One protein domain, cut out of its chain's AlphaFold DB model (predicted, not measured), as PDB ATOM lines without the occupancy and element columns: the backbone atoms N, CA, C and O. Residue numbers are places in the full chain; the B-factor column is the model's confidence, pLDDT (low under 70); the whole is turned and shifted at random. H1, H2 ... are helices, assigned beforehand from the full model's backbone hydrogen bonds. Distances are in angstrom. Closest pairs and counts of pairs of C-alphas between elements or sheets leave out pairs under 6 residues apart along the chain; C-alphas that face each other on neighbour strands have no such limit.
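What this domain is: This is residues 252 to 329 of the 335 residues of an uncharacterized protein of Puccinia graminis f. sp. tritici (UniProt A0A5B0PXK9). What shape appears? Long H4 forms one side, short H2 packs on it, H3 reaches away beyond H2, and H1 is near H4's later residues. Residues 285 to 307, with no named element, fold back from H3 to H4. How large is it? The 78 printed residues, with four named helices, H1 to H4, and no named strand, are all helix in class and compact: radius of gyration of the C-alphas 13.1 A, spans 34 by 32 by 20 A.

How they stand to each other: Where is the first helix? H1, residues 252 to 259, is close to but not clearly touching H4, residues 308 to 329; their closest C-alphas, Lys 258 and Leu 325, are 7.4 A apart. What touches? H2, residues 266 to 269, touches H4 at residues 311 to 318 alone; the closest C-alphas, Phe 269 and Asn 314, are 5.1 A apart. And the backbones? Every O i to N i+4 pair is within hydrogen-bond range in H1, H4 and H3, residues 271 to 284; H2 is too short for one.

Where its parts are: Where does H1 begin? C-alpha 252 is at (91.197, 103.646, 92.976). How long are H3 and H4? They measure 19.9 A and 31.6 A; H4 ends at C-alpha 329, (92.600, 89.729, 107.325).

The domain as a whole: Any cut? The printed part has no cut; the link from H3 to H4 is long, 23 residues. Where is confidence low? The model's pLDDT is under 70 at residues 285 to 286 and 327 to 329.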
ATOM      1  N   TYR A 252      92.603 103.372  92.679       91.44
ATOM      2  CA  TYR A 252      91.197 103.646  92.976       91.44
ATOM      3  C   TYR A 252      90.423 102.360  93.287       91.44
ATOM      4  O   TYR A 252      89.780 102.263  94.333       91.44
ATOM      5  N   PHE A 253      90.474 101.353  92.412       92.00
ATOM      6  CA  PHE A 253      89.702 100.126  92.620       92.00
ATOM      7  C   PHE A 253      90.267  99.259  93.745       92.00
ATOM      8  O   PHE A 253      89.483  98.721  94.519       92.00
ATOM      9  N   ASP A 254      91.588  99.188  93.912       90.62
ATOM     10  CA  ASP A 254      92.215  98.499  95.047       90.62
ATOM     11  C   ASP A 254      91.741  99.081  96.392       90.62
ATOM     12  O   ASP A 254      91.350  98.332  97.291       90.62
ATOM     13  N   LYS A 255      91.673 100.416  96.510       90.50
ATOM     14  CA  LYS A 255      91.110 101.092  97.686       90.50
ATOM     15  C   LYS A 255      89.619 100.794  97.867       90.50
ATOM     16  O   LYS A 255      89.222 100.349  98.940       90.50
ATOM     17  N   ASN A 256      88.795 100.997  96.836       91.44
ATOM     18  CA  ASN A 256      87.345 100.800  96.950       91.44
ATOM     19  C   ASN A 256      86.970  99.324  97.226       91.44
ATOM     20  O   ASN A 256      86.021  99.076  97.964       91.44
ATOM     21  N   ILE A 257      87.742  98.346  96.735       91.31
ATOM     22  CA  ILE A 257      87.584  96.916  97.059       91.31
ATOM     23  C   ILE A 257      87.947  96.631  98.524       91.31
ATOM     24  O   ILE A 257      87.219  95.905  99.198       91.31
ATOM     25  N   LYS A 258      89.037  97.212  99.042       88.44
ATOM     26  CA  LYS A 258      89.441  97.069 100.455       88.44
ATOM     27  C   LYS A 258      88.459  97.729 101.426       88.44
ATOM     28  O   LYS A 258      88.232  97.197 102.507       88.44
ATOM     29  N   GLU A 259      87.889  98.867 101.040       90.25
ATOM     30  CA  GLU A 259      86.956  99.660 101.852       90.25
ATOM     31  C   GLU A 259      85.471  99.285 101.639       90.25
ATOM     32  O   GLU A 259      84.611  99.862 102.301       90.25
ATOM     33  N   LEU A 260      85.148  98.350 100.725       88.19
ATOM     34  CA  LEU A 260      83.782  98.087 100.217       88.19
ATOM     35  C   LEU A 260      83.019  99.355  99.797       88.19
ATOM     36  O   LEU A 260      81.817  99.501 100.035       88.19
ATOM     37  N   ARG A 261      83.719 100.307  99.182       89.62
ATOM     38  CA  ARG A 261      83.158 101.619  98.877       89.62
ATOM     39  C   ARG A 261      82.561 101.663  97.469       89.62
ATOM     40  O   ARG A 261      83.260 101.506  96.472       89.62
ATOM     41  N   GLY A 262      81.270 101.989  97.407       88.00
ATOM     42  CA  GLY A 262      80.539 102.239  96.163       88.00
ATOM     43  C   GLY A 262      80.230 100.977  95.342       88.00
ATOM     44  O   GLY A 262      80.542  99.862  95.758       88.00
ATOM     45  N   PRO A 263      79.582 101.133  94.172       89.31
ATOM     46  CA  PRO A 263      79.396 100.035  93.234       89.31
ATOM     47  C   PRO A 263      80.742  99.660  92.602       89.31
ATOM     48  O   PRO A 263      81.418 100.500  92.010       89.31
ATOM     49  N   ILE A 264      81.121  98.389  92.722       92.56
ATOM     50  CA  ILE A 264      82.354  97.830  92.158       92.56
ATOM     51  C   ILE A 264      81.959  97.058  90.889       92.56
ATOM     52  O   ILE A 264      81.348  95.996  91.026       92.56
ATOM     53  N   PRO A 265      82.252  97.562  89.671       94.06
ATOM     54  CA  PRO A 265      81.745  96.948  88.447       94.06
ATOM     55  C   PRO A 265      82.337  95.555  88.233       94.06
ATOM     56  O   PRO A 265      83.544  95.364  88.360       94.06
ATOM     57  N   LEU A 266      81.530  94.569  87.847       94.81
ATOM     58  CA  LEU A 266      81.995  93.190  87.687       94.81
ATOM     59  C   LEU A 266      83.007  93.039  86.534       94.81
ATOM     60  O   LEU A 266      83.824  92.117  86.524       94.81
ATOM     61  N   THR A 267      82.991  93.956  85.568       95.38
ATOM     62  CA  THR A 267      83.913  93.954  84.424       95.38
ATOM     63  C   THR A 267      85.372  94.206  84.807       95.38
ATOM     64  O   THR A 267      86.254  93.734  84.089       95.38
ATOM     65  N   ILE A 268      85.655  94.834  85.959       94.12
ATOM     66  CA  ILE A 268      87.037  95.107  86.406       94.12
ATOM     67  C   ILE A 268      87.808  93.846  86.830       94.12
ATOM     68  O   ILE A 268      89.014  93.894  87.065       94.12
ATOM     69  N   PHE A 269      87.118  92.708  86.949       92.75
ATOM     70  CA  PHE A 269      87.717  91.411  87.256       92.75
ATOM     71  C   PHE A 269      88.197  90.668  85.991       92.75
ATOM     72  O   PHE A 269      88.823  89.610  86.101       92.75
ATOM     73  N   ASP A 270      87.962  91.186  84.778       93.00
ATOM     74  CA  ASP A 270      88.561  90.622  83.561       93.00
ATOM     75  C   ASP A 270      90.094  90.816  83.582       93.00
ATOM     76  O   ASP A 270      90.588  91.894  83.905       93.00
ATOM     77  N   LYS A 271      90.863  89.768  83.242       91.38
ATOM     78  CA  LYS A 271      92.337  89.806  83.348       91.38
ATOM     79  C   LYS A 271      92.932  90.798  82.343       91.38
ATOM     80  O   LYS A 271      93.854  91.521  82.692       91.38
ATOM     81  N   LYS A 272      92.374  90.859  81.130       92.38
ATOM     82  CA  LYS A 272      92.845  91.775  80.081       92.38
ATOM     83  C   LYS A 272      92.543  93.214  80.464       92.38
ATOM     84  O   LYS A 272      93.413  94.066  80.377       92.38
ATOM     85  N   TRP A 273      91.342  93.455  80.995       94.25
ATOM     86  CA  TRP A 273      90.983  94.775  81.502       94.25
ATOM     87  C   TRP A 273      91.926  95.233  82.623       94.25
ATOM     88  O   TRP A 273      92.366  96.377  82.607       94.25
ATOM     89  N   GLN A 274      92.286  94.349  83.562       93.81
ATOM     90  CA  GLN A 274      93.269  94.663  84.607       93.81
ATOM     91  C   GLN A 274      94.641  95.017  84.012       93.81
ATOM     92  O   GLN A 274      95.254  95.991  84.446       93.81
ATOM     93  N   GLU A 275      95.110  94.264  83.011       93.12
ATOM     94  CA  GLU A 275      96.397  94.501  82.337       93.12
ATOM     95  C   GLU A 275      96.406  95.875  81.653       93.12
ATOM     96  O   GLU A 275      97.288  96.697  81.917       93.12
ATOM     97  N   ASP A 276      95.372  96.161  80.858       93.81
ATOM     98  CA  ASP A 276      95.199  97.429  80.151       93.81
ATOM     99  C   ASP A 276      95.029  98.613  81.124       93.81
ATOM    100  O   ASP A 276      95.618  99.678  80.920       93.81
ATOM    101  N   ALA A 277      94.295  98.431  82.228       92.75
ATOM    102  CA  ALA A 277      94.073  99.463  83.239       92.75
ATOM    103  C   ALA A 277      95.348  99.817  84.019       92.75
ATOM    104  O   ALA A 277      95.647 101.002  84.214       92.75
ATOM    105  N   ILE A 278      96.131  98.813  84.426       91.38
ATOM    106  CA  ILE A 278      97.443  99.017  85.056       91.38
ATOM    107  C   ILE A 278      98.396  99.703  84.072       91.38
ATOM    108  O   ILE A 278      99.017 100.708  84.423       91.38
ATOM    109  N   GLN A 279      98.455  99.238  82.820       91.69
ATOM    110  CA  GLN A 279      99.307  99.824  81.787       91.69
ATOM    111  C   GLN A 279      98.933 101.287  81.489       91.69
ATOM    112  O   GLN A 279      99.818 102.144  81.371       91.69
ATOM    113  N   TYR A 280      97.636 101.601  81.416       91.62
ATOM    114  CA  TYR A 280      97.124 102.962  81.263       91.62
ATOM    115  C   TYR A 280      97.534 103.851  82.442       91.62
ATOM    116  O   TYR A 280      98.091 104.931  82.234       91.62
ATOM    117  N   HIS A 281      97.329 103.383  83.677       89.19
ATOM    118  CA  HIS A 281      97.705 104.106  84.892       89.19
ATOM    119  C   HIS A 281      99.222 104.378  84.949       89.19
ATOM    120  O   HIS A 281      99.648 105.514  85.174       89.19
ATOM    121  N   THR A 282     100.059 103.378  84.646       87.75
ATOM    122  CA  THR A 282     101.524 103.530  84.577       87.75
ATOM    123  C   THR A 282     101.962 104.552  83.522       87.75
ATOM    124  O   THR A 282     102.884 105.333  83.772       87.75
ATOM    125  N   ASN A 283     101.272 104.617  82.380       87.06
ATOM    126  CA  ASN A 283     101.547 105.592  81.319       87.06
ATOM    127  C   ASN A 283     101.054 107.015  81.653       87.06
ATOM    128  O   ASN A 283     101.531 107.985  81.062       87.06
ATOM    129  N   LYS A 284     100.109 107.164  82.591       79.62
ATOM    130  CA  LYS A 284      99.436 108.435  82.914       79.62
ATOM    131  C   LYS A 284      99.838 109.066  84.252       79.62
ATOM    132  O   LYS A 284      99.248 110.082  84.595       79.62
ATOM    133  N   ARG A 285     100.863 108.551  84.952       68.19
ATOM    134  CA  ARG A 285     101.292 108.893  86.341       68.19
ATOM    135  C   ARG A 285     101.249 110.362  86.820       68.19
ATOM    136  O   ARG A 285     101.302 110.577  88.024       68.19
ATOM    137  N   SER A 286     101.185 111.370  85.949       65.31
ATOM    138  CA  SER A 286     100.953 112.772  86.343       65.31
ATOM    139  C   SER A 286      99.492 113.098  86.690       65.31
ATOM    140  O   SER A 286      99.232 114.153  87.268       65.31
ATOM    141  N   LYS A 287      98.538 112.222  86.354       71.31
ATOM    142  CA  LYS A 287      97.130 112.296  86.760       71.31
ATOM    143  C   LYS A 287      96.708 110.943  87.332       71.31
ATOM    144  O   LYS A 287      96.941 109.915  86.702       71.31
ATOM    145  N   GLY A 288      96.120 110.960  88.527       79.12
ATOM    146  CA  GLY A 288      95.560 109.763  89.152       79.12
ATOM    147  C   GLY A 288      94.342 109.228  88.395       79.12
ATOM    148  O   GLY A 288      93.810 109.872  87.492       79.12
ATOM    149  N   ASP A 289      93.890 108.045  88.796       83.50
ATOM    150  CA  ASP A 289      92.658 107.403  88.327       83.50
ATOM    151  C   ASP A 289      91.399 107.867  89.090       83.50
ATOM    152  O   ASP A 289      90.307 107.371  88.823       83.50
ATOM    153  N   GLU A 290      91.534 108.853  89.982       88.31
ATOM    154  CA  GLU A 290      90.449 109.515  90.718       88.31
ATOM    155  C   GLU A 290      90.460 111.033  90.460       88.31
ATOM    156  O   GLU A 290      91.507 111.683  90.538       88.31
ATOM    157  N   LYS A 291      89.282 111.611  90.203       87.00
ATOM    158  CA  LYS A 291      89.043 113.059  90.138       87.00
ATOM    159  C   LYS A 291      87.707 113.371  90.804       87.00
ATOM    160  O   LYS A 291      86.701 112.765  90.460       87.00
ATOM    161  N   ASP A 292      87.697 114.310  91.748       84.81
ATOM    162  CA  ASP A 292      86.494 114.752  92.477       84.81
ATOM    163  C   ASP A 292      85.709 113.611  93.175       84.81
ATOM    164  O   ASP A 292      84.517 113.727  93.442       84.81
ATOM    165  N   GLY A 293      86.382 112.497  93.492       83.69
ATOM    166  CA  GLY A 293      85.772 111.291  94.067       83.69
ATOM    167  C   GLY A 293      85.204 110.301  93.041       83.69
ATOM    168  O   GLY A 293      84.735 109.233  93.433       83.69
ATOM    169  N   ASN A 294      85.253 110.633  91.748       88.31
ATOM    170  CA  ASN A 294      84.848 109.776  90.638       88.31
ATOM    171  C   ASN A 294      86.059 109.108  89.972       88.31
ATOM    172  O   ASN A 294      87.151 109.675  89.897       88.31
ATOM    173  N   TYR A 295      85.838 107.914  89.424       91.00
ATOM    174  CA  TYR A 295      86.832 107.210  88.622       91.00
ATOM    175  C   TYR A 295      87.072 107.908  87.276       91.00
ATOM    176  O   TYR A 295      86.131 108.173  86.527       91.00
ATOM    177  N   THR A 296      88.339 108.160  86.951       91.12
ATOM    178  CA  THR A 296      88.797 108.732  85.670       91.12
ATOM    179  C   THR A 296      89.971 107.958  85.061       91.12
ATOM    180  O   THR A 296      90.767 108.521  84.307       91.12
ATOM    181  N   GLY A 297      90.129 106.685  85.436       91.50
ATOM    182  CA  GLY A 297      91.140 105.787  84.880       91.50
ATOM    183  C   GLY A 297      90.747 105.197  83.519       91.50
ATOM    184  O   GLY A 297      89.990 105.786  82.751       91.50
ATOM    185  N   TYR A 298      91.280 104.012  83.222       93.56
ATOM    186  CA  TYR A 298      90.948 103.252  82.015       93.56
ATOM    187  C   TYR A 298      89.479 102.807  82.018       93.56
ATOM    188  O   TYR A 298      89.004 102.253  83.010       93.56
ATOM    189  N   GLU A 299      88.758 103.051  80.926       93.50
ATOM    190  CA  GLU A 299      87.324 102.769  80.827       93.50
ATOM    191  C   GLU A 299      87.009 101.273  80.983       93.50
ATOM    192  O   GLU A 299      87.722 100.411  80.470       93.50
ATOM    193  N   TYR A 300      85.941 100.945  81.716       93.25
ATOM    194  CA  TYR A 300      85.466  99.569  81.866       93.25
ATOM    195  C   TYR A 300      84.263  99.297  80.951       93.25
ATOM    196  O   TYR A 300      83.393 100.160  80.815       93.25
ATOM    197  N   PRO A 301      84.177  98.107  80.319       92.25
ATOM    198  CA  PRO A 301      83.044  97.757  79.471       92.25
ATOM    199  C   PRO A 301      81.707  97.820  80.212       92.25
ATOM    200  O   PRO A 301      81.634  97.543  81.412       92.25
ATOM    201  N   ASN A 302      80.634  98.096  79.465       92.25
ATOM    202  CA  ASN A 302      79.270  98.029  79.979       92.25
ATOM    203  C   ASN A 302      78.932  96.603  80.449       92.25
ATOM    204  O   ASN A 302      79.042  95.640  79.683       92.25
ATOM    205  N   GLU A 303      78.460  96.473  81.686       91.12
ATOM    206  CA  GLU A 303      78.200  95.184  82.330       91.12
ATOM    207  C   GLU A 303      77.169  94.341  81.576       91.12
ATOM    208  O   GLU A 303      77.360  93.133  81.427       91.12
ATOM    209  N   TRP A 304      76.140  94.996  81.028       90.06
ATOM    210  CA  TRP A 304      75.045  94.386  80.267       90.06
ATOM    211  C   TRP A 304      75.468  93.834  78.896       90.06
ATOM    212  O   TRP A 304      74.694  93.136  78.251       90.06
ATOM    213  N   THR A 305      76.695  94.127  78.446       92.25
ATOM    214  CA  THR A 305      77.266  93.600  77.189       92.25
ATOM    215  C   THR A 305      78.190  92.395  77.398       92.25
ATOM    216  O   THR A 305      78.777  91.883  76.443       92.25
ATOM    217  N   GLN A 306      78.342  91.914  78.638       92.38
ATOM    218  CA  GLN A 306      79.134  90.718  78.917       92.38
ATOM    219  C   GLN A 306      78.449  89.455  78.387       92.38
ATOM    220  O   GLN A 306      77.262  89.226  78.596       92.38
ATOM    221  N   THR A 307      79.232  88.569  77.768       95.44
ATOM    222  CA  THR A 307      78.778  87.204  77.480       95.44
ATOM    223  C   THR A 307      78.678  86.396  78.774       95.44
ATOM    224  O   THR A 307      79.433  86.636  79.718       95.44
ATOM    225  N   PHE A 308      77.809  85.380  78.805       95.00
ATOM    226  CA  PHE A 308      77.644  84.494  79.967       95.00
ATOM    227  C   PHE A 308      78.975  83.906  80.477       95.00
ATOM    228  O   PHE A 308      79.221  83.867  81.682       95.00
ATOM    229  N   ALA A 309      79.873  83.516  79.565       95.50
ATOM    230  CA  ALA A 309      81.195  82.994  79.912       95.50
ATOM    231  C   ALA A 309      82.088  84.045  80.603       95.50
ATOM    232  O   ALA A 309      82.713  83.738  81.618       95.50
ATOM    233  N   LYS A 310      82.112  85.291  80.099       94.56
ATOM    234  CA  LYS A 310      82.830  86.407  80.743       94.56
ATOM    235  C   LYS A 310      82.241  86.730  82.110       94.56
ATOM    236  O   LYS A 310      82.989  86.797  83.080       94.56
ATOM    237  N   TRP A 311      80.918  86.866  82.188       95.69
ATOM    238  CA  TRP A 311      80.214  87.140  83.440       95.69
ATOM    239  C   TRP A 311      80.536  86.078  84.497       95.69
ATOM    240  O   TRP A 311      80.951  86.420  85.599       95.69
ATOM    241  N   THR A 312      80.455  84.794  84.137       96.06
ATOM    242  CA  THR A 312      80.733  83.675  85.051       96.06
ATOM    243  C   THR A 312      82.189  83.679  85.517       96.06
ATOM    244  O   THR A 312      82.456  83.551  86.709       96.06
ATOM    245  N   ALA A 313      83.145  83.886  84.604       94.06
ATOM    246  CA  ALA A 313      84.562  83.966  84.951       94.06
ATOM    247  C   ALA A 313      84.868  85.158  85.878       94.06
ATOM    248  O   ALA A 313      85.601  85.005  86.858       94.06
ATOM    249  N   ASN A 314      84.285  86.326  85.604       94.00
ATOM    250  CA  ASN A 314      84.457  87.531  86.411       94.00
ATOM    251  C   ASN A 314      83.779  87.395  87.784       94.00
ATOM    252  O   ASN A 314      84.378  87.752  88.793       94.00
ATOM    253  N   HIS A 315      82.596  86.777  87.851       94.50
ATOM    254  CA  HIS A 315      81.900  86.436  89.094       94.50
ATOM    255  C   HIS A 315      82.710  85.460  89.962       94.50
ATOM    256  O   HIS A 315      82.903  85.703  91.152       94.50
ATOM    257  N   CYS A 316      83.277  84.399  89.378       93.56
ATOM    258  CA  CYS A 316      84.171  83.493  90.103       93.56
ATOM    259  C   CYS A 316      85.394  84.230  90.676       93.56
ATOM    260  O   CYS A 316      85.737  84.037  91.842       93.56
ATOM    261  N   LYS A 317      86.027  85.117  89.896       92.19
ATOM    262  CA  LYS A 317      87.148  85.939  90.378       92.19
ATOM    263  C   LYS A 317      86.735  86.918  91.473       92.19
ATOM    264  O   LYS A 317      87.476  87.054  92.440       92.19
ATOM    265  N   PHE A 318      85.571  87.557  91.363       92.25
ATOM    266  CA  PHE A 318      84.992  88.410  92.405       92.25
ATOM    267  C   PHE A 318      84.868  87.647  93.736       92.25
ATOM    268  O   PHE A 318      85.363  88.113  94.761       92.25
ATOM    269  N   HIS A 319      84.320  86.427  93.727       91.50
ATOM    270  CA  HIS A 319      84.214  85.614  94.949       91.50
ATOM    271  C   HIS A 319      85.577  85.256  95.540       91.50
ATOM    272  O   HIS A 319      85.796  85.420  96.740       91.50
ATOM    273  N   VAL A 320      86.519  84.812  94.703       90.50
ATOM    274  CA  VAL A 320      87.891  84.485  95.131       90.50
ATOM    275  C   VAL A 320      88.614  85.726  95.679       90.50
ATOM    276  O   VAL A 320      89.308  85.628  96.690       90.50
ATOM    277  N   THR A 321      88.377  86.901  95.088       88.19
ATOM    278  CA  THR A 321      88.885  88.201  95.553       88.19
ATOM    279  C   THR A 321      88.454  88.470  96.982       88.19
ATOM    280  O   THR A 321      89.295  88.572  97.874       88.19
ATOM    281  N   PHE A 322      87.143  88.574  97.210       87.44
ATOM    282  CA  PHE A 322      86.619  88.999  98.501       87.44
ATOM    283  C   PHE A 322      86.885  87.958  99.585       87.44
ATOM    284  O   PHE A 322      87.311  88.328 100.679       87.44
ATOM    285  N   ARG A 323      86.774  86.664  99.263       88.19
ATOM    286  CA  ARG A 323      87.214  85.583 100.153       88.19
ATOM    287  C   ARG A 323      88.661  85.786 100.601       88.19
ATOM    288  O   ARG A 323      88.937  85.741 101.794       88.19
ATOM    289  N   ASP A 324      89.584  86.026  99.673       83.25
ATOM    290  CA  ASP A 324      91.000  86.166 100.009       83.25
ATOM    291  C   ASP A 324      91.312  87.491 100.728       83.25
ATOM    292  O   ASP A 324      92.251  87.521 101.520       83.25
ATOM    293  N   LEU A 325      90.560  88.579 100.507       80.44
ATOM    294  CA  LEU A 325      90.669  89.796 101.326       80.44
ATOM    295  C   LEU A 325      90.215  89.537 102.773       80.44
ATOM    296  O   LEU A 325      90.982  89.800 103.697       80.44
ATOM    297  N   TYR A 326      89.028  88.960 102.983       70.56
ATOM    298  CA  TYR A 326      88.487  88.743 104.330       70.56
ATOM    299  C   TYR A 326      89.202  87.633 105.102       70.56
ATOM    300  O   TYR A 326      89.589  87.829 106.253       70.56
ATOM    301  N   MET A 327      89.444  86.480 104.477       67.25
ATOM    302  CA  MET A 327      90.056  85.339 105.165       67.25
ATOM    303  C   MET A 327      91.559  85.521 105.421       67.25
ATOM    304  O   MET A 327      92.084  84.865 106.315       67.25
ATOM    305  N   SER A 328      92.255  86.414 104.697       61.97
ATOM    306  CA  SER A 328      93.641  86.787 105.046       61.97
ATOM    307  C   SER A 328      93.742  87.921 106.075       61.97
ATOM    308  O   SER A 328      94.781  88.043 106.719       61.97
ATOM    309  N   GLY A 329      92.675  88.705 106.276       56.59
ATOM    310  CA  GLY A 329      92.600  89.729 107.325       56.59
ATOM    311  C   GLY A 329      92.347  89.162 108.727       56.59
ATOM    312  O   GLY A 329      92.874  89.688 109.703       56.59
TER     313      GLY A 329